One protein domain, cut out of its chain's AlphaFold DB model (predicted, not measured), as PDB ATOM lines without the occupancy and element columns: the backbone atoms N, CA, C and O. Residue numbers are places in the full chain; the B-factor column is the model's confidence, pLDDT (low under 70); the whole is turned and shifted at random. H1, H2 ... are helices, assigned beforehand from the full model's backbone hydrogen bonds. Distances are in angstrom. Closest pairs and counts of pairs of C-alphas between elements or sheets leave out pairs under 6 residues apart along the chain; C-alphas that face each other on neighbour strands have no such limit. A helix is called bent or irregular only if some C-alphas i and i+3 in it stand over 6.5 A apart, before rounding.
ATOM      1  N   GLU A 608      62.661 -21.780  50.800       74.00
ATOM      2  CA  GLU A 608      62.210 -20.541  51.449       74.00
ATOM      3  C   GLU A 608      62.245 -19.348  50.485       74.00
ATOM      4  O   GLU A 608      61.255 -18.628  50.357       74.00
ATOM      5  N   GLU A 609      63.328 -19.190  49.717       75.31
ATOM      6  CA  GLU A 609      63.449 -18.125  48.710       75.31
ATOM      7  C   GLU A 609      62.410 -18.280  47.587       75.31
ATOM      8  O   GLU A 609      61.874 -17.298  47.070       75.31
ATOM      9  N   LYS A 610      62.090 -19.524  47.214       76.06
ATOM     10  CA  LYS A 610      61.055 -19.832  46.226       76.06
ATOM     11  C   LYS A 610      59.657 -19.519  46.761       76.06
ATOM     12  O   LYS A 610      58.858 -18.938  46.034       76.06
ATOM     13  N   LEU A 611      59.375 -19.857  48.021       77.44
ATOM     14  CA  LEU A 611      58.107 -19.534  48.678       77.44
ATOM     15  C   LEU A 611      57.899 -18.016  48.780       77.44
ATOM     16  O   LEU A 611      56.798 -17.512  48.550       77.44
ATOM     17  N   GLU A 612      58.962 -17.271  49.078       79.94
ATOM     18  CA  GLU A 612      58.933 -15.813  49.111       79.94
ATOM     19  C   GLU A 612      58.761 -15.194  47.715       79.94
ATOM     20  O   GLU A 612      57.982 -14.255  47.543       79.94
ATOM     21  N   GLN A 613      59.409 -15.754  46.691       80.56
ATOM     22  CA  GLN A 613      59.209 -15.325  45.308       80.56
ATOM     23  C   GLN A 613      57.779 -15.601  44.817       80.56
ATOM     24  O   GLN A 613      57.176 -14.742  44.165       80.56
ATOM     25  N   ASP A 614      57.217 -16.764  45.148       78.12
ATOM     26  CA  ASP A 614      55.847 -17.142  44.791       78.12
ATOM     27  C   ASP A 614      54.822 -16.223  45.480       78.12
ATOM     28  O   ASP A 614      53.870 -15.780  44.832       78.12
ATOM     29  N   TYR A 615      55.057 -15.837  46.742       85.00
ATOM     30  CA  TYR A 615      54.275 -14.811  47.446       85.00
ATOM     31  C   TYR A 615      54.293 -13.464  46.710       85.00
ATOM     32  O   TYR A 615      53.232 -12.930  46.382       85.00
ATOM     33  N   ARG A 616      55.478 -12.931  46.385       86.31
ATOM     34  CA  ARG A 616      55.623 -11.614  45.730       86.31
ATOM     35  C   ARG A 616      54.975 -11.595  44.345       86.31
ATOM     36  O   ARG A 616      54.259 -10.656  43.996       86.31
ATOM     37  N   MET A 617      55.157 -12.666  43.573       82.81
ATOM     38  CA  MET A 617      54.518 -12.838  42.266       82.81
ATOM     39  C   MET A 617      52.995 -12.936  42.367       82.81
ATOM     40  O   MET A 617      52.287 -12.435  41.490       82.81
ATOM     41  N   PHE A 618      52.483 -13.581  43.413       85.38
ATOM     42  CA  PHE A 618      51.051 -13.693  43.649       85.38
ATOM     43  C   PHE A 618      50.433 -12.347  44.046       85.38
ATOM     44  O   PHE A 618      49.464 -11.923  43.418       85.38
ATOM     45  N   VAL A 619      51.046 -11.622  44.988       87.56
ATOM     46  CA  VAL A 619      50.610 -10.273  45.390       87.56
ATOM     47  C   VAL A 619      50.597  -9.314  44.199       87.56
ATOM     48  O   VAL A 619      49.619  -8.593  44.011       87.56
ATOM     49  N   PHE A 620      51.614  -9.360  43.330       90.12
ATOM     50  CA  PHE A 620      51.639  -8.538  42.116       90.12
ATOM     51  C   PHE A 620      50.445  -8.816  41.188       90.12
ATOM     52  O   PHE A 620      49.808  -7.883  40.703       90.12
ATOM     53  N   ARG A 621      50.076 -10.088  40.986       84.62
ATOM     54  CA  ARG A 621      48.891 -10.445  40.185       84.62
ATOM     55  C   ARG A 621      47.594  -9.950  40.822       84.62
ATOM     56  O   ARG A 621      46.724  -9.459  40.106       84.62
ATOM     57  N   CYS A 622      47.470 -10.037  42.145       87.19
ATOM     58  CA  CYS A 622      46.299  -9.536  42.864       87.19
ATOM     59  C   CYS A 622      46.172  -8.006  42.772       87.19
ATOM     60  O   CYS A 622      45.061  -7.509  42.601       87.19
ATOM     61  N   LEU A 623      47.288  -7.266  42.806       89.06
ATOM     62  CA  LEU A 623      47.327  -5.811  42.592       89.06
ATOM     63  C   LEU A 623      46.917  -5.429  41.160       89.06
ATOM     64  O   LEU A 623      46.124  -4.508  40.969       89.06
ATOM     65  N   GLN A 624      47.386  -6.171  40.150       86.62
ATOM     66  CA  GLN A 624      46.968  -5.970  38.756       86.62
ATOM     67  C   GLN A 624      45.471  -6.245  38.557       86.62
ATOM     68  O   GLN A 624      44.791  -5.508  37.838       86.62
ATOM     69  N   ASN A 625      44.948  -7.288  39.207       84.81
ATOM     70  CA  ASN A 625      43.522  -7.600  39.191       84.81
ATOM     71  C   ASN A 625      42.698  -6.500  39.878       84.81
ATOM     72  O   ASN A 625      41.699  -6.053  39.317       84.81
ATOM     73  N   LEU A 626      43.153  -6.003  41.034       87.62
ATOM     74  CA  LEU A 626      42.510  -4.899  41.751       87.62
ATOM     75  C   LEU A 626      42.458  -3.623  40.900       87.62
ATOM     76  O   LEU A 626      41.406  -2.998  40.813       87.62
ATOM     77  N   TYR A 627      43.548  -3.266  40.211       87.88
ATOM     78  CA  TYR A 627      43.564  -2.110  39.308       87.88
ATOM     79  C   TYR A 627      42.558  -2.261  38.156       87.88
ATOM     80  O   TYR A 627      41.813  -1.328  37.846       87.88
ATOM     81  N   ARG A 628      42.471  -3.457  37.554       83.94
ATOM     82  CA  ARG A 628      41.492  -3.761  36.496       83.94
ATOM     83  C   ARG A 628      40.052  -3.636  37.015       83.94
ATOM     84  O   ARG A 628      39.225  -3.020  36.346       83.94
ATOM     85  N   GLN A 629      39.760  -4.189  38.193       84.19
ATOM     86  CA  GLN A 629      38.440  -4.105  38.828       84.19
ATOM     87  C   GLN A 629      38.081  -2.662  39.208       84.19
ATOM     88  O   GLN A 629      36.950  -2.234  38.984       84.19
ATOM     89  N   ALA A 630      39.045  -1.886  39.707       84.38
ATOM     90  CA  ALA A 630      38.853  -0.475  40.013       84.38
ATOM     91  C   ALA A 630      38.472   0.317  38.749       84.38
ATOM     92  O   ALA A 630      37.451   0.998  38.737       84.38
ATOM     93  N   HIS A 631      39.193   0.131  37.642       85.50
ATOM     94  CA  HIS A 631      38.875   0.813  36.385       85.50
ATOM     95  C   HIS A 631      37.489   0.424  35.820       85.50
ATOM     96  O   HIS A 631      36.839   1.227  35.151       85.50
ATOM     97  N   GLN A 632      37.014  -0.798  36.074       84.56
ATOM     98  CA  GLN A 632      35.655  -1.219  35.702       84.56
ATOM     99  C   GLN A 632      34.576  -0.588  36.599       84.56
ATOM    100  O   GLN A 632      33.470  -0.324  36.129       84.56
ATOM    101  N   ALA A 633      34.893  -0.328  37.870       80.50
ATOM    102  CA  ALA A 633      33.974   0.248  38.851       80.50
ATOM    103  C   ALA A 633      33.877   1.788  38.802       80.50
ATOM    104  O   ALA A 633      32.878   2.331  39.283       80.50
ATOM    105  N   ASP A 634      34.850   2.488  38.202       85.94
ATOM    106  CA  ASP A 634      34.914   3.963  38.145       85.94
ATOM    107  C   ASP A 634      33.614   4.592  37.616       85.94
ATOM    108  O   ASP A 634      33.007   5.450  38.264       85.94
ATOM    109  N   GLY A 635      33.105   4.088  36.486       82.56
ATOM    110  CA  GLY A 635      31.866   4.587  35.884       82.56
ATOM    111  C   GLY A 635      30.642   4.442  36.799       82.56
ATOM    112  O   GLY A 635      29.811   5.351  36.871       82.56
ATOM    113  N   TYR A 636      30.553   3.334  37.540       86.62
ATOM    114  CA  TYR A 636      29.466   3.089  38.489       86.62
ATOM    115  C   TYR A 636      29.552   4.024  39.703       86.62
ATOM    116  O   TYR A 636      28.557   4.650  40.071       86.62
ATOM    117  N   LEU A 637      30.740   4.173  40.298       83.44
ATOM    118  CA  LEU A 637      30.946   5.035  41.466       83.44
ATOM    119  C   LEU A 637      30.728   6.513  41.127       83.44
ATOM    120  O   LEU A 637      30.071   7.228  41.886       83.44
ATOM    121  N   LYS A 638      31.184   6.947  39.950       84.94
ATOM    122  CA  LYS A 638      30.941   8.291  39.423       84.94
ATOM    123  C   LYS A 638      29.451   8.557  39.201       84.94
ATOM    124  O   LYS A 638      28.947   9.609  39.588       84.94
ATOM    125  N   SER A 639      28.725   7.597  38.625       81.62
ATOM    126  CA  SER A 639      27.272   7.702  38.448       81.62
ATOM    127  C   SER A 639      26.532   7.764  39.788       81.62
ATOM    128  O   SER A 639      25.600   8.552  39.930       81.62
ATOM    129  N   ASN A 640      26.947   6.967  40.777       87.69
ATOM    130  CA  ASN A 640      26.362   6.984  42.118       87.69
ATOM    131  C   ASN A 640      26.597   8.335  42.820       87.69
ATOM    132  O   ASN A 640      25.671   8.893  43.404       87.69
ATOM    133  N   LEU A 641      27.800   8.910  42.692       87.38
ATOM    134  CA  LEU A 641      28.109  10.252  43.192       87.38
ATOM    135  C   LEU A 641      27.182  11.314  42.581       87.38
ATOM    136  O   LEU A 641      26.598  12.112  43.313       87.38
ATOM    137  N   PHE A 642      27.004  11.302  41.255       85.62
ATOM    138  CA  PHE A 642      26.102  12.238  40.578       85.62
ATOM    139  C   PHE A 642      24.642  12.057  41.003       85.62
ATOM    140  O   PHE A 642      23.961  13.048  41.261       85.62
ATOM    141  N   ALA A 643      24.175  10.813  41.135       87.69
ATOM    142  CA  ALA A 643      22.819  10.521  41.591       87.69
ATOM    143  C   ALA A 643      22.577  11.036  43.020       87.69
ATOM    144  O   ALA A 643      21.572  11.701  43.278       87.69
ATOM    145  N   LYS A 644      23.522  10.806  43.944       90.81
ATOM    146  CA  LYS A 644      23.428  11.300  45.327       90.81
ATOM    147  C   LYS A 644      23.539  12.817  45.426       90.81
ATOM    148  O   LYS A 644      22.826  13.420  46.225       90.81
ATOM    149  N   LYS A 645      24.341  13.452  44.566       88.38
ATOM    150  CA  LYS A 645      24.397  14.917  44.462       88.38
ATOM    151  C   LYS A 645      23.062  15.502  43.997       88.38
ATOM    152  O   LYS A 645      22.548  16.417  44.633       88.38
ATOM    153  N   GLN A 646      22.463  14.926  42.955       88.00
ATOM    154  CA  GLN A 646      21.161  15.352  42.440       88.00
ATOM    155  C   GLN A 646      20.044  15.181  43.482       88.00
ATOM    156  O   GLN A 646      19.161  16.032  43.588       88.00
ATOM    157  N   GLN A 647      20.092  14.099  44.267       87.81
ATOM    158  CA  GLN A 647      19.144  13.854  45.353       87.81
ATOM    159  C   GLN A 647      19.275  14.900  46.472       87.81
ATOM    160  O   GLN A 647      18.272  15.485  46.880       87.81
ATOM    161  N   TRP A 648      20.501  15.208  46.909       90.19
ATOM    162  CA  TRP A 648      20.749  16.261  47.897       90.19
ATOM    163  C   TRP A 648      20.326  17.650  47.403       90.19
ATOM    164  O   TRP A 648      19.677  18.388  48.143       90.19
ATOM    165  N   ASP A 649      20.607  17.988  46.141       88.62
ATOM    166  CA  ASP A 649      20.212  19.277  45.553       88.62
ATOM    167  C   ASP A 649      18.689  19.475  45.522       88.62
ATOM    168  O   ASP A 649      18.211  20.611  45.609       88.62
ATOM    169  N   LYS A 650      17.932  18.372  45.441       88.62
ATOM    170  CA  LYS A 650      16.468  18.362  45.432       88.62
ATOM    171  C   LYS A 650      15.857  18.377  46.836       88.62
ATOM    172  O   LYS A 650      14.894  19.104  47.060       88.62
ATOM    173  N   GLU A 651      16.370  17.559  47.754       91.38
ATOM    174  CA  GLU A 651      15.752  17.321  49.067       91.38
ATOM    175  C   GLU A 651      16.304  18.231  50.175       91.38
ATOM    176  O   GLU A 651      15.558  18.610  51.074       91.38
ATOM    177  N   LYS A 652      17.595  18.592  50.116       90.12
ATOM    178  CA  LYS A 652      18.309  19.436  51.097       90.12
ATOM    179  C   LYS A 652      18.082  19.044  52.568       90.12
ATOM    180  O   LYS A 652      18.032  19.902  53.447       90.12
ATOM    181  N   THR A 653      17.967  17.746  52.846       91.31
ATOM    182  CA  THR A 653      17.849  17.206  54.210       91.31
ATOM    183  C   THR A 653      19.214  16.765  54.756       91.31
ATOM    184  O   THR A 653      20.064  16.341  53.962       91.31
ATOM    185  N   PRO A 654      19.424  16.750  56.091       90.81
ATOM    186  CA  PRO A 654      20.660  16.237  56.698       90.81
ATOM    187  C   PRO A 654      20.996  14.796  56.285       90.81
ATOM    188  O   PRO A 654      22.163  14.438  56.141       90.81
ATOM    189  N   GLN A 655      19.975  13.968  56.043       90.25
ATOM    190  CA  GLN A 655      20.148  12.590  55.585       90.25
ATOM    191  C   GLN A 655      20.663  12.528  54.139       90.25
ATOM    192  O   GLN A 655      21.637  11.825  53.868       90.25
ATOM    193  N   SER A 656      20.069  13.302  53.223       84.75
ATOM    194  CA  SER A 656      20.528  13.377  51.826       84.75
ATOM    195  C   SER A 656      21.943  13.966  51.700       84.75
ATOM    196  O   SER A 656      22.727  13.519  50.863       84.75
ATOM    197  N   GLU A 657      22.310  14.905  52.581       90.94
ATOM    198  CA  GLU A 657      23.669  15.446  52.664       90.94
ATOM    199  C   GLU A 657      24.672  14.387  53.137       90.94
ATOM    200  O   GLU A 657      25.717  14.207  52.511       90.94
ATOM    201  N   ALA A 658      24.348  13.634  54.195       90.62
ATOM    202  CA  ALA A 658      25.208  12.565  54.702       90.62
ATOM    203  C   ALA A 658      25.454  11.465  53.651       90.62
ATOM    204  O   ALA A 658      26.577  10.976  53.508       90.62
ATOM    205  N   GLU A 659      24.432  11.099  52.872       89.50
ATOM    206  CA  GLU A 659      24.569  10.130  51.780       89.50
ATOM    207  C   GLU A 659      25.427  10.656  50.623       89.50
ATOM    208  O   GLU A 659      26.258   9.909  50.095       89.50
ATOM    209  N   PHE A 660      25.286  11.936  50.258       91.25
ATOM    210  CA  PHE A 660      26.157  12.577  49.273       91.25
ATOM    211  C   PHE A 660      27.613  12.607  49.749       91.25
ATOM    212  O   PHE A 660      28.491  12.157  49.016       91.25
ATOM    213  N   ARG A 661      27.878  13.048  50.986       88.88
ATOM    214  CA  ARG A 661      29.240  13.086  51.549       88.88
ATOM    215  C   ARG A 661      29.873  11.701  51.633       88.88
ATOM    216  O   ARG A 661      31.058  11.550  51.348       88.88
ATOM    217  N   LYS A 662      29.087  10.667  51.947       90.38
ATOM    218  CA  LYS A 662      29.556   9.275  51.931       90.38
ATOM    219  C   LYS A 662      29.924   8.806  50.518       90.38
ATOM    220  O   LYS A 662      30.949   8.146  50.351       90.38
ATOM    221  N   ALA A 663      29.119   9.143  49.509       87.06
ATOM    222  CA  ALA A 663      29.415   8.822  48.111       87.06
ATOM    223  C   ALA A 663      30.632   9.603  47.579       87.06
ATOM    224  O   ALA A 663      31.467   9.031  46.880       87.06
ATOM    225  N   GLU A 664      30.763  10.879  47.954       88.69
ATOM    226  CA  GLU A 664      31.899  11.748  47.623       88.69
ATOM    227  C   GLU A 664      33.195  11.182  48.199       88.69
ATOM    228  O   GLU A 664      34.151  10.948  47.462       88.69
ATOM    229  N   GLN A 665      33.196  10.860  49.492       86.56
ATOM    230  CA  GLN A 665      34.339  10.243  50.150       86.56
ATOM    231  C   GLN A 665      34.698   8.894  49.508       86.56
ATOM    232  O   GLN A 665      35.867   8.642  49.231       86.56
ATOM    233  N   GLY A 666      33.710   8.043  49.208       84.19
ATOM    234  CA  GLY A 666      33.946   6.761  48.537       84.19
ATOM    235  C   GLY A 666      34.593   6.910  47.156       84.19
ATOM    236  O   GLY A 666      35.513   6.164  46.824       84.19
ATOM    237  N   TYR A 667      34.164   7.900  46.370       87.38
ATOM    238  CA  TYR A 667      34.739   8.172  45.051       87.38
ATOM    239  C   TYR A 667      36.149   8.776  45.136       87.38
ATOM    240  O   TYR A 667      37.026   8.412  44.358       87.38
ATOM    241  N   VAL A 668      36.414   9.639  46.120       85.56
ATOM    242  CA  VAL A 668      37.764  10.173  46.363       85.56
ATOM    243  C   VAL A 668      38.733   9.057  46.780       85.56
ATOM    244  O   VAL A 668      39.833   8.978  46.232       85.56
ATOM    245  N   ASN A 669      38.322   8.160  47.685       84.31
ATOM    246  CA  ASN A 669      39.126   6.996  48.081       84.31
ATOM    247  C   ASN A 669      39.440   6.095  46.873       84.31
ATOM    248  O   ASN A 669      40.558   5.600  46.734       84.31
ATOM    249  N   HIS A 670      38.456   5.909  45.990       87.50
ATOM    250  CA  HIS A 670      38.596   5.129  44.765       87.50
ATOM    251  C   HIS A 670      39.642   5.718  43.806       87.50
ATOM    252  O   HIS A 670      40.536   4.998  43.359       87.50
ATOM    253  N   LEU A 671      39.577   7.028  43.538       86.12
ATOM    254  CA  LEU A 671      40.545   7.718  42.680       86.12
ATOM    255  C   LEU A 671      41.961   7.668  43.260       86.12
ATOM    256  O   LEU A 671      42.920   7.431  42.528       86.12
ATOM    257  N   TRP A 672      42.091   7.843  44.577       87.50
ATOM    258  CA  TRP A 672      43.383   7.742  45.243       87.50
ATOM    259  C   TRP A 672      43.973   6.333  45.124       87.50
ATOM    260  O   TRP A 672      45.138   6.189  44.760       87.50
ATOM    261  N   MET A 673      43.169   5.284  45.342       87.62
ATOM    262  CA  MET A 673      43.610   3.899  45.150       87.62
ATOM    263  C   MET A 673      44.066   3.653  43.705       87.62
ATOM    264  O   MET A 673      45.129   3.070  43.499       87.62
ATOM    265  N   MET A 674      43.315   4.123  42.701       86.38
ATOM    266  CA  MET A 674      43.725   4.000  41.297       86.38
ATOM    267  C   MET A 674      45.063   4.691  41.023       86.38
ATOM    268  O   MET A 674      45.902   4.108  40.341       86.38
ATOM    269  N   GLN A 675      45.286   5.875  41.596       86.50
ATOM    270  CA  GLN A 675      46.546   6.607  41.464       86.50
ATOM    271  C   GLN A 675      47.723   5.865  42.111       86.50
ATOM    272  O   GLN A 675      48.815   5.857  41.555       86.50
ATOM    273  N   GLN A 676      47.520   5.219  43.266       85.94
ATOM    274  CA  GLN A 676      48.579   4.438  43.919       85.94
ATOM    275  C   GLN A 676      48.923   3.141  43.170       85.94
ATOM    276  O   GLN A 676      50.033   2.626  43.294       85.94
ATOM    277  N   LEU A 677      47.966   2.586  42.423       86.88
ATOM    278  CA  LEU A 677      48.148   1.371  41.627       86.88
ATOM    279  C   LEU A 677      48.675   1.663  40.210       86.88
ATOM    280  O   LEU A 677      49.198   0.763  39.548       86.88
ATOM    281  N   GLU A 678      48.548   2.901  39.733       84.06
ATOM    282  CA  GLU A 678      49.008   3.323  38.413       84.06
ATOM    283  C   GLU A 678      50.544   3.301  38.323       84.06
ATOM    284  O   GLU A 678      51.252   3.919  39.112       84.06
ATOM    285  N   GLY A 679      51.078   2.568  37.342       76.94
ATOM    286  CA  GLY A 679      52.526   2.472  37.113       76.94
ATOM    287  C   GLY A 679      53.283   1.517  38.046       76.94
ATOM    288  O   GLY A 679      54.502   1.419  37.924       76.94
ATOM    289  N   LEU A 680      52.592   0.780  38.925       83.81
ATOM    290  CA  LEU A 680      53.202  -0.174  39.856       83.81
ATOM    291  C   LEU A 680      53.881  -1.335  39.107       83.81
ATOM    292  O   LEU A 680      53.244  -2.062  38.337       83.81
ATOM    293  N   THR A 681      55.185  -1.525  39.326       86.69
ATOM    294  CA  THR A 681      55.970  -2.567  38.649       86.69
ATOM    295  C   THR A 681      56.206  -3.784  39.541       86.69
ATOM    296  O   THR A 681      56.114  -3.719  40.766       86.69
ATOM    297  N   LEU A 682      56.571  -4.919  38.931       81.75
ATOM    298  CA  LEU A 682      56.967  -6.110  39.689       81.75
ATOM    299  C   LEU A 682      58.155  -5.811  40.618       81.75
ATOM    300  O   LEU A 682      58.201  -6.336  41.724       81.75
ATOM    301  N   GLN A 683      59.083  -4.946  40.197       84.44
ATOM    302  CA  GLN A 683      60.238  -4.566  41.009       84.44
ATOM    303  C   GLN A 683      59.814  -3.853  42.302       84.44
ATOM    304  O   GLN A 683      60.410  -4.094  43.346       84.44
ATOM    305  N   ASP A 684      58.748  -3.053  42.265       84.56
ATOM    306  CA  ASP A 684      58.251  -2.334  43.443       84.56
ATOM    307  C   ASP A 684      57.619  -3.275  44.480       84.56
ATOM    308  O   ASP A 684      57.740  -3.037  45.681       84.56
ATOM    309  N   VAL A 685      57.019  -4.388  44.035       85.38
ATOM    310  CA  VAL A 685      56.556  -5.478  44.917       85.38
ATOM    311  C   VAL A 685      57.726  -6.305  45.445       85.38
ATOM    312  O   VAL A 685      57.720  -6.744  46.596       85.38
ATOM    313  N   MET A 686      58.753  -6.516  44.618       81.38
ATOM    314  CA  MET A 686      59.955  -7.240  45.031       81.38
ATOM    315  C   MET A 686      60.749  -6.482  46.098       81.38
ATOM    316  O   MET A 686      61.294  -7.112  46.997       81.38
ATOM    317  N   GLU A 687      60.765  -5.152  46.024       84.25
ATOM    318  CA  GLU A 687      61.438  -4.260  46.975       84.25
ATOM    319  C   GLU A 687      60.523  -3.790  48.123       84.25
ATOM    320  O   GLU A 687      60.985  -3.041  48.978       84.25
ATOM    321  N   GLU A 688      59.248  -4.212  48.152       81.12
ATOM    322  CA  GLU A 688      58.244  -3.793  49.150       81.12
ATOM    323  C   GLU A 688      58.186  -2.268  49.343       81.12
ATOM    324  O   GLU A 688      58.146  -1.754  50.456       81.12
ATOM    325  N   LYS A 689      58.182  -1.502  48.250       80.50
ATOM    326  CA  LYS A 689      58.190  -0.038  48.353       80.50
ATOM    327  C   LYS A 689      56.888   0.514  48.940       80.50
ATOM    328  O   LYS A 689      55.787   0.154  48.521       80.50
ATOM    329  N   GLY A 690      57.025   1.480  49.849       80.50
ATOM    330  CA  GLY A 690      55.916   2.292  50.352       80.50
ATOM    331  C   GLY A 690      54.841   1.466  51.063       80.50
ATOM    332  O   GLY A 690      55.136   0.698  51.974       80.50
ATOM    333  N   LEU A 691      53.582   1.611  50.635       82.38
ATOM    334  CA  LEU A 691      52.419   0.942  51.239       82.38
ATOM    335  C   LEU A 691      52.519  -0.595  51.234       82.38
ATOM    336  O   LEU A 691      51.917  -1.252  52.085       82.38
ATOM    337  N   LEU A 692      53.302  -1.175  50.320       82.69
ATOM    338  CA  LEU A 692      53.494  -2.623  50.224       82.69
ATOM    339  C   LEU A 692      54.316  -3.199  51.385       82.69
ATOM    340  O   LEU A 692      54.114  -4.363  51.731       82.69
ATOM    341  N   GLN A 693      55.170  -2.393  52.026       83.31
ATOM    342  CA  GLN A 693      55.907  -2.795  53.228       83.31
ATOM    343  C   GLN A 693      54.948  -3.050  54.397       83.31
ATOM    344  O   GLN A 693      54.989  -4.100  55.038       83.31
ATOM    345  N   ASN A 694      54.025  -2.111  54.625       83.38
ATOM    346  CA  ASN A 694      53.019  -2.208  55.683       83.38
ATOM    347  C   ASN A 694      52.031  -3.346  55.400       83.38
ATOM    348  O   ASN A 694      51.668  -4.095  56.306       83.38
ATOM    349  N   PHE A 695      51.639  -3.521  54.134       85.44
ATOM    350  CA  PHE A 695      50.803  -4.646  53.718       85.44
ATOM    351  C   PHE A 695      51.490  -5.995  53.983       85.44
ATOM    352  O   PHE A 695      50.871  -6.908  54.527       85.44
ATOM    353  N   GLY A 696      52.781  -6.108  53.652       81.31
ATOM    354  CA  GLY A 696      53.584  -7.297  53.926       81.31
ATOM    355  C   GLY A 696      53.676  -7.613  55.420       81.31
ATOM    356  O   GLY A 696      53.465  -8.757  55.811       81.31
ATOM    357  N   GLN A 697      53.904  -6.614  56.273       83.12
ATOM    358  CA  GLN A 697      53.959  -6.822  57.727       83.12
ATOM    359  C   GLN A 697      52.628  -7.308  58.319       83.12
ATOM    360  O   GLN A 697      52.633  -8.121  59.240       83.12
ATOM    361  N   LEU A 698      51.498  -6.834  57.788       83.06
ATOM    362  CA  LEU A 698      50.172  -7.139  58.327       83.06
ATOM    363  C   LEU A 698      49.566  -8.438  57.780       83.06
ATOM    364  O   LEU A 698      48.826  -9.102  58.500       83.06
ATOM    365  N   HIS A 699      49.856  -8.803  56.526       85.69
ATOM    366  CA  HIS A 699      49.083  -9.828  55.808       85.69
ATOM    367  C   HIS A 699      49.911 -10.977  55.211       85.69
ATOM    368  O   HIS A 699      49.333 -11.894  54.621       85.69
ATOM    369  N   LYS A 700      51.244 -10.990  55.364       84.00
ATOM    370  CA  LYS A 700      52.114 -12.036  54.780       84.00
ATOM    371  C   LYS A 700      51.731 -13.452  55.232       84.00
ATOM    372  O   LYS A 700      51.590 -14.340  54.393       84.00
ATOM    373  N   GLU A 701      51.457 -13.647  56.521       82.12
ATOM    374  CA  GLU A 701      51.022 -14.942  57.074       82.12
ATOM    375  C   GLU A 701      49.648 -15.395  56.546       82.12
ATOM    376  O   GLU A 701      49.448 -16.569  56.218       82.12
ATOM    377  N   ASP A 702      48.701 -14.470  56.395       80.62
ATOM    378  CA  ASP A 702      47.361 -14.775  55.877       80.62
ATOM    379  C   ASP A 702      47.392 -15.149  54.391       80.62
ATOM    380  O   ASP A 702      46.653 -16.032  53.933       80.62
ATOM    381  N   ILE A 703      48.292 -14.524  53.630       82.69
ATOM    382  CA  ILE A 703      48.512 -14.839  52.218       82.69
ATOM    383  C   ILE A 703      49.178 -16.207  52.075       82.69
ATOM    384  O   ILE A 703      48.736 -16.995  51.237       82.69
ATOM    385  N   TYR A 704      50.162 -16.552  52.915       83.88
ATOM    386  CA  TYR A 704      50.748 -17.897  52.906       83.88
ATOM    387  C   TYR A 704      49.715 -18.980  53.214       83.88
ATOM    388  O   TYR A 704      49.615 -19.959  52.469       83.88
ATOM    389  N   LYS A 705      48.871 -18.774  54.230       83.44
ATOM    390  CA  LYS A 705      47.755 -19.686  54.528       83.44
ATOM    391  C   LYS A 705      46.790 -19.802  53.350       83.44
ATOM    392  O   LYS A 705      46.346 -20.897  53.023       83.44
ATOM    393  N   THR A 706      46.482 -18.695  52.675       82.00
ATOM    394  CA  THR A 706      45.583 -18.681  51.507       82.00
ATOM    395  C   THR A 706      46.178 -19.420  50.308       82.00
ATOM    396  O   THR A 706      45.468 -20.158  49.622       82.00
ATOM    397  N   LEU A 707      47.485 -19.291  50.074       79.69
ATOM    398  CA  LEU A 707      48.193 -20.018  49.022       79.69
ATOM    399  C   LEU A 707      48.168 -21.537  49.246       79.69
ATOM    400  O   LEU A 707      48.096 -22.282  48.268       79.69
ATOM    401  N   GLN A 708      48.143 -21.982  50.505       80.81
ATOM    402  CA  GLN A 708      48.092 -23.396  50.894       80.81
ATOM    403  C   GLN A 708      46.676 -24.005  50.903       80.81
ATOM    404  O   GLN A 708      46.552 -25.226  50.928       80.81
ATOM    405  N   LYS A 709      45.606 -23.196  50.849       83.38
ATOM    406  CA  LYS A 709      44.220 -23.704  50.776       83.38
ATOM    407  C   LYS A 709      43.967 -24.461  49.466       83.38
ATOM    408  O   LYS A 709      44.410 -24.021  48.403       83.38
ATOM    409  N   ASP A 710      43.187 -25.537  49.526       85.44
ATOM    410  CA  ASP A 710      42.731 -26.287  48.345       85.44
ATOM    411  C   ASP A 710      41.484 -25.635  47.721       85.44
ATOM    412  O   ASP A 710      40.371 -26.149  47.776       85.44
ATOM    413  N   ILE A 711      41.671 -24.417  47.215       85.31
ATOM    414  CA  ILE A 711      40.661 -23.623  46.503       85.31
ATOM    415  C   ILE A 711      41.236 -23.170  45.160       85.31
ATOM    416  O   ILE A 711      42.459 -23.146  44.963       85.31
ATOM    417  N   THR A 712      40.371 -22.801  44.220       81.81
ATOM    418  CA  THR A 712      40.794 -22.422  42.870       81.81
ATOM    419  C   THR A 712      41.686 -21.175  42.887       81.81
ATOM    420  O   THR A 712      41.588 -20.310  43.757       81.81
ATOM    421  N   ALA A 713      42.561 -21.034  41.885       75.25
ATOM    422  CA  ALA A 713      43.434 -19.859  41.769       75.25
ATOM    423  C   ALA A 713      42.647 -18.536  41.689       75.25
ATOM    424  O   ALA A 713      43.133 -17.500  42.149       75.25
ATOM    425  N   LYS A 714      41.426 -18.581  41.140       76.56
ATOM    426  CA  LYS A 714      40.512 -17.440  41.088       76.56
ATOM    427  C   LYS A 714      40.023 -17.063  42.485       76.56
ATOM    428  O   LYS A 714      40.185 -15.916  42.868       76.56
ATOM    429  N   GLU A 715      39.555 -18.027  43.276       80.38
ATOM    430  CA  GLU A 715      39.115 -17.778  44.658       80.38
ATOM    431  C   GLU A 715      40.252 -17.247  45.543       80.38
ATOM    432  O   GLU A 715      40.031 -16.343  46.346       80.38
ATOM    433  N   LYS A 716      41.490 -17.734  45.358       83.81
ATOM    434  CA  LYS A 716      42.668 -17.172  46.046       83.81
ATOM    435  C   LYS A 716      42.904 -15.712  45.656       83.81
ATOM    436  O   LYS A 716      43.203 -14.891  46.519       83.81
ATOM    437  N   THR A 717      42.794 -15.404  44.363       82.75
ATOM    438  CA  THR A 717      42.998 -14.045  43.839       82.75
ATOM    439  C   THR A 717      41.909 -13.109  44.348       82.75
ATOM    440  O   THR A 717      42.235 -12.052  44.871       82.75
ATOM    441  N   ASP A 718      40.640 -13.517  44.286       78.81
ATOM    442  CA  ASP A 718      39.503 -12.723  44.756       78.81
ATOM    443  C   ASP A 718      39.596 -12.454  46.270       78.81
ATOM    444  O   ASP A 718      39.414 -11.316  46.702       78.81
ATOM    445  N   TYR A 719      39.981 -13.452  47.078       83.12
ATOM    446  CA  TYR A 719      40.168 -13.289  48.526       83.12
ATOM    447  C   TYR A 719      41.254 -12.255  48.869       83.12
ATOM    448  O   TYR A 719      41.037 -11.374  49.703       83.12
ATOM    449  N   ILE A 720      42.412 -12.314  48.198       84.56
ATOM    450  CA  ILE A 720      43.496 -11.343  48.421       84.56
ATOM    451  C   ILE A 720      43.186  -9.978  47.797       84.56
ATOM    452  O   ILE A 720      43.558  -8.957  48.370       84.56
ATOM    453  N   SER A 721      42.474  -9.923  46.669       81.38
ATOM    454  CA  SER A 721      42.031  -8.662  46.064       81.38
ATOM    455  C   SER A 721      41.088  -7.883  46.989       81.38
ATOM    456  O   SER A 721      41.211  -6.664  47.059       81.38
ATOM    457  N   VAL A 722      40.216  -8.555  47.754       82.75
ATOM    458  CA  VAL A 722      39.369  -7.901  48.773       82.75
ATOM    459  C   VAL A 722      40.205  -7.331  49.923       82.75
ATOM    460  O   VAL A 722      39.988  -6.186  50.318       82.75
ATOM    461  N   LEU A 723      41.186  -8.087  50.429       85.00
ATOM    462  CA  LEU A 723      42.104  -7.609  51.475       85.00
ATOM    463  C   LEU A 723      42.931  -6.405  51.008       85.00
ATOM    464  O   LEU A 723      43.079  -5.433  51.745       85.00
ATOM    465  N   LEU A 724      43.429  -6.441  49.770       86.75
ATOM    466  CA  LEU A 724      44.139  -5.317  49.162       86.75
ATOM    467  C   LEU A 724      43.221  -4.096  49.003       86.75
ATOM    468  O   LEU A 724      43.625  -2.992  49.355       86.75
ATOM    469  N   ALA A 725      41.987  -4.272  48.527       82.94
ATOM    470  CA  ALA A 725      41.037  -3.169  48.381       82.94
ATOM    471  C   ALA A 725      40.741  -2.483  49.726       82.94
ATOM    472  O   ALA A 725      40.787  -1.257  49.820       82.94
ATOM    473  N   ASP A 726      40.479  -3.265  50.778       83.50
ATOM    474  CA  ASP A 726      40.249  -2.743  52.130       83.50
ATOM    475  C   ASP A 726      41.489  -2.025  52.685       83.50
ATOM    476  O   ASP A 726      41.382  -0.927  53.232       83.50
ATOM    477  N   PHE A 727      42.680  -2.592  52.471       88.00
ATOM    478  CA  PHE A 727      43.945  -1.985  52.879       88.00
ATOM    479  C   PHE A 727      44.171  -0.611  52.232       88.00
ATOM    480  O   PHE A 727      44.423   0.366  52.939       88.00
ATOM    481  N   TYR A 728      44.025  -0.499  50.907       85.38
ATOM    482  CA  TYR A 728      44.186   0.781  50.210       85.38
ATOM    483  C   TYR A 728      43.098   1.792  50.604       85.38
ATOM    484  O   TYR A 728      43.392   2.974  50.775       85.38
ATOM    485  N   HIS A 729      41.857   1.354  50.824       78.19
ATOM    486  CA  HIS A 729      40.800   2.251  51.293       78.19
ATOM    487  C   HIS A 729      41.043   2.781  52.717       78.19
ATOM    488  O   HIS A 729      40.752   3.950  52.975       78.19
ATOM    489  N   LYS A 730      41.603   1.970  53.625       81.06
ATOM    490  CA  LYS A 730      41.973   2.394  54.990       81.06
ATOM    491  C   LYS A 730      43.220   3.274  55.020       81.06
ATOM    492  O   LYS A 730      43.262   4.230  55.793       81.06
ATOM    493  N   ALA A 731      44.205   2.992  54.167       81.69
ATOM    494  CA  ALA A 731      45.431   3.781  54.069       81.69
ATOM    495  C   ALA A 731      45.141   5.249  53.714       81.69
ATOM    496  O   ALA A 731      45.745   6.151  54.287       81.69
ATOM    497  N   PHE A 732      44.153   5.503  52.848       75.75
ATOM    498  CA  PHE A 732      43.739   6.867  52.522       75.75
ATOM    499  C   PHE A 732      43.198   7.642  53.733       75.75
ATOM    500  O   PHE A 732      43.520   8.818  53.916       75.75
ATOM    501  N   SER A 733      42.396   6.989  54.582       66.38
ATOM    502  CA  SER A 733      41.842   7.605  55.793       66.38
ATOM    503  C   SER A 733      42.920   8.004  56.803       66.38
ATOM    504  O   SER A 733      42.730   8.985  57.505       66.38
ATOM    505  N   GLN A 734      44.052   7.295  56.837       64.06
ATOM    506  CA  GLN A 734      45.177   7.583  57.738       64.06
ATOM    507  C   GLN A 734      46.127   8.668  57.213       64.06
ATOM    508  O   GLN A 734      46.897   9.223  57.980       64.06
ATOM    509  N   THR A 735      46.089   8.984  55.914       58.88
ATOM    510  CA  THR A 735      46.914  10.051  55.310       58.88
ATOM    511  C   THR A 735      46.311  11.460  55.414       58.88
ATOM    512  O   THR A 735      46.896  12.406  54.889       58.88
ATOM    513  N   LYS A 736      45.124  11.602  56.024       50.31
ATOM    514  CA  LYS A 736      44.396  12.877  56.179       50.31
ATOM    515  C   LYS A 736      44.384  13.441  57.609       50.31
ATOM    516  O   LYS A 736      43.930  14.575  57.762       50.31
TER     517      LYS A 736
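What this domain is: This is residues 608 to 736 of the 737 residues of the protein "Primosomal protein" of Capnocytophaga stomatis (UniProt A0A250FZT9). A long bent helix, H1, makes the length of the domain; its second arm forms a long helical hairpin with H2, which folds back beside it, while H5 crosses its first arm. The bent helix H4 folds by its second arm into a looser hairpin with H5, short H3 packs on the first arm of H1, and the hairpin tip at residues 650 to 655 sticks out. The printed part has 129 residues with five named helices, H1 to H5 in chain order, and no named strand, and its class is all helix. It is loose, with a radius of gyration of the C-alphas of 17.5 A, and only just elongated, spanning 60 by 30 by 23 A.

Where its parts are: H1, residues 608 to 651, was assigned as one helix by its hydrogen bonds but is bent, C-alphas 632 and 635 being 6.9 A apart. Its arm H1a, residues 608 to 632, begins with C-alpha 608 at (62.210, -20.541, 51.449) and is 36.4 A long. Its arm H1b, residues 635 to 651, is 24.4 A long and ends with C-alpha 651 at (15.752, 17.321, 49.067). H2, residues 654 to 677, measures 34.7 A, and H3, residues 682 to 686, measures 6.2 A. H4, residues 691 to 708, is likewise one helix by its hydrogen bonds but bent, C-alphas 698 and 701 being 7.9 A apart; its arms are H4a, residues 691 to 698, 11.0 A, and H4b, residues 701 to 708, 10.9 A. H5, residues 713 to 734, is 31.8 A long and ends with C-alpha 734 at (45.177, 7.583, 57.738).

How they stand to each other: H1a and H1b stand at a steep tilt of 47 degrees. H1b and H2 form a hairpin and touch at a shallow tilt of 21 degrees, opposite ways, the closest C-alphas being those of Trp 648 and Ser 656, 4.9 A apart. H1a touches H5 with residues 619 to 626 alone, at 73 degrees, only just about perpendicular; the closest C-alphas, of Cys 622 and Ser 721, are 5.4 A apart. H2 touches H5 at a steep tilt of 66 degrees, closest at the C-alphas of Asn 669 and His 729, 6.0 A. H3 touches H1a, closest at the C-alphas of Arg 616 and Met 686, 6.2 A. H4b and H5, a hairpin, only just touch, with 3 pairs of C-alphas within 8 A, the closest those of Thr 706 and Lys 716, 6.4 A. H4a is close to H5 but not clearly touching, and it is apart from H1a. Every O i to N i+4 pair is within hydrogen-bond range in H1a, H1b, H2, H3, H4a and H4b, and 17 of 18 are in H5.

The domain as a whole: The C-alphas of Glu 608 and Lys 650 are the two farthest apart, 60.3 A. The printed part has no cut, and the four links between helices are tight. The mean pLDDT of the printed part is 83.7, and residues 733 to 736 are under 70.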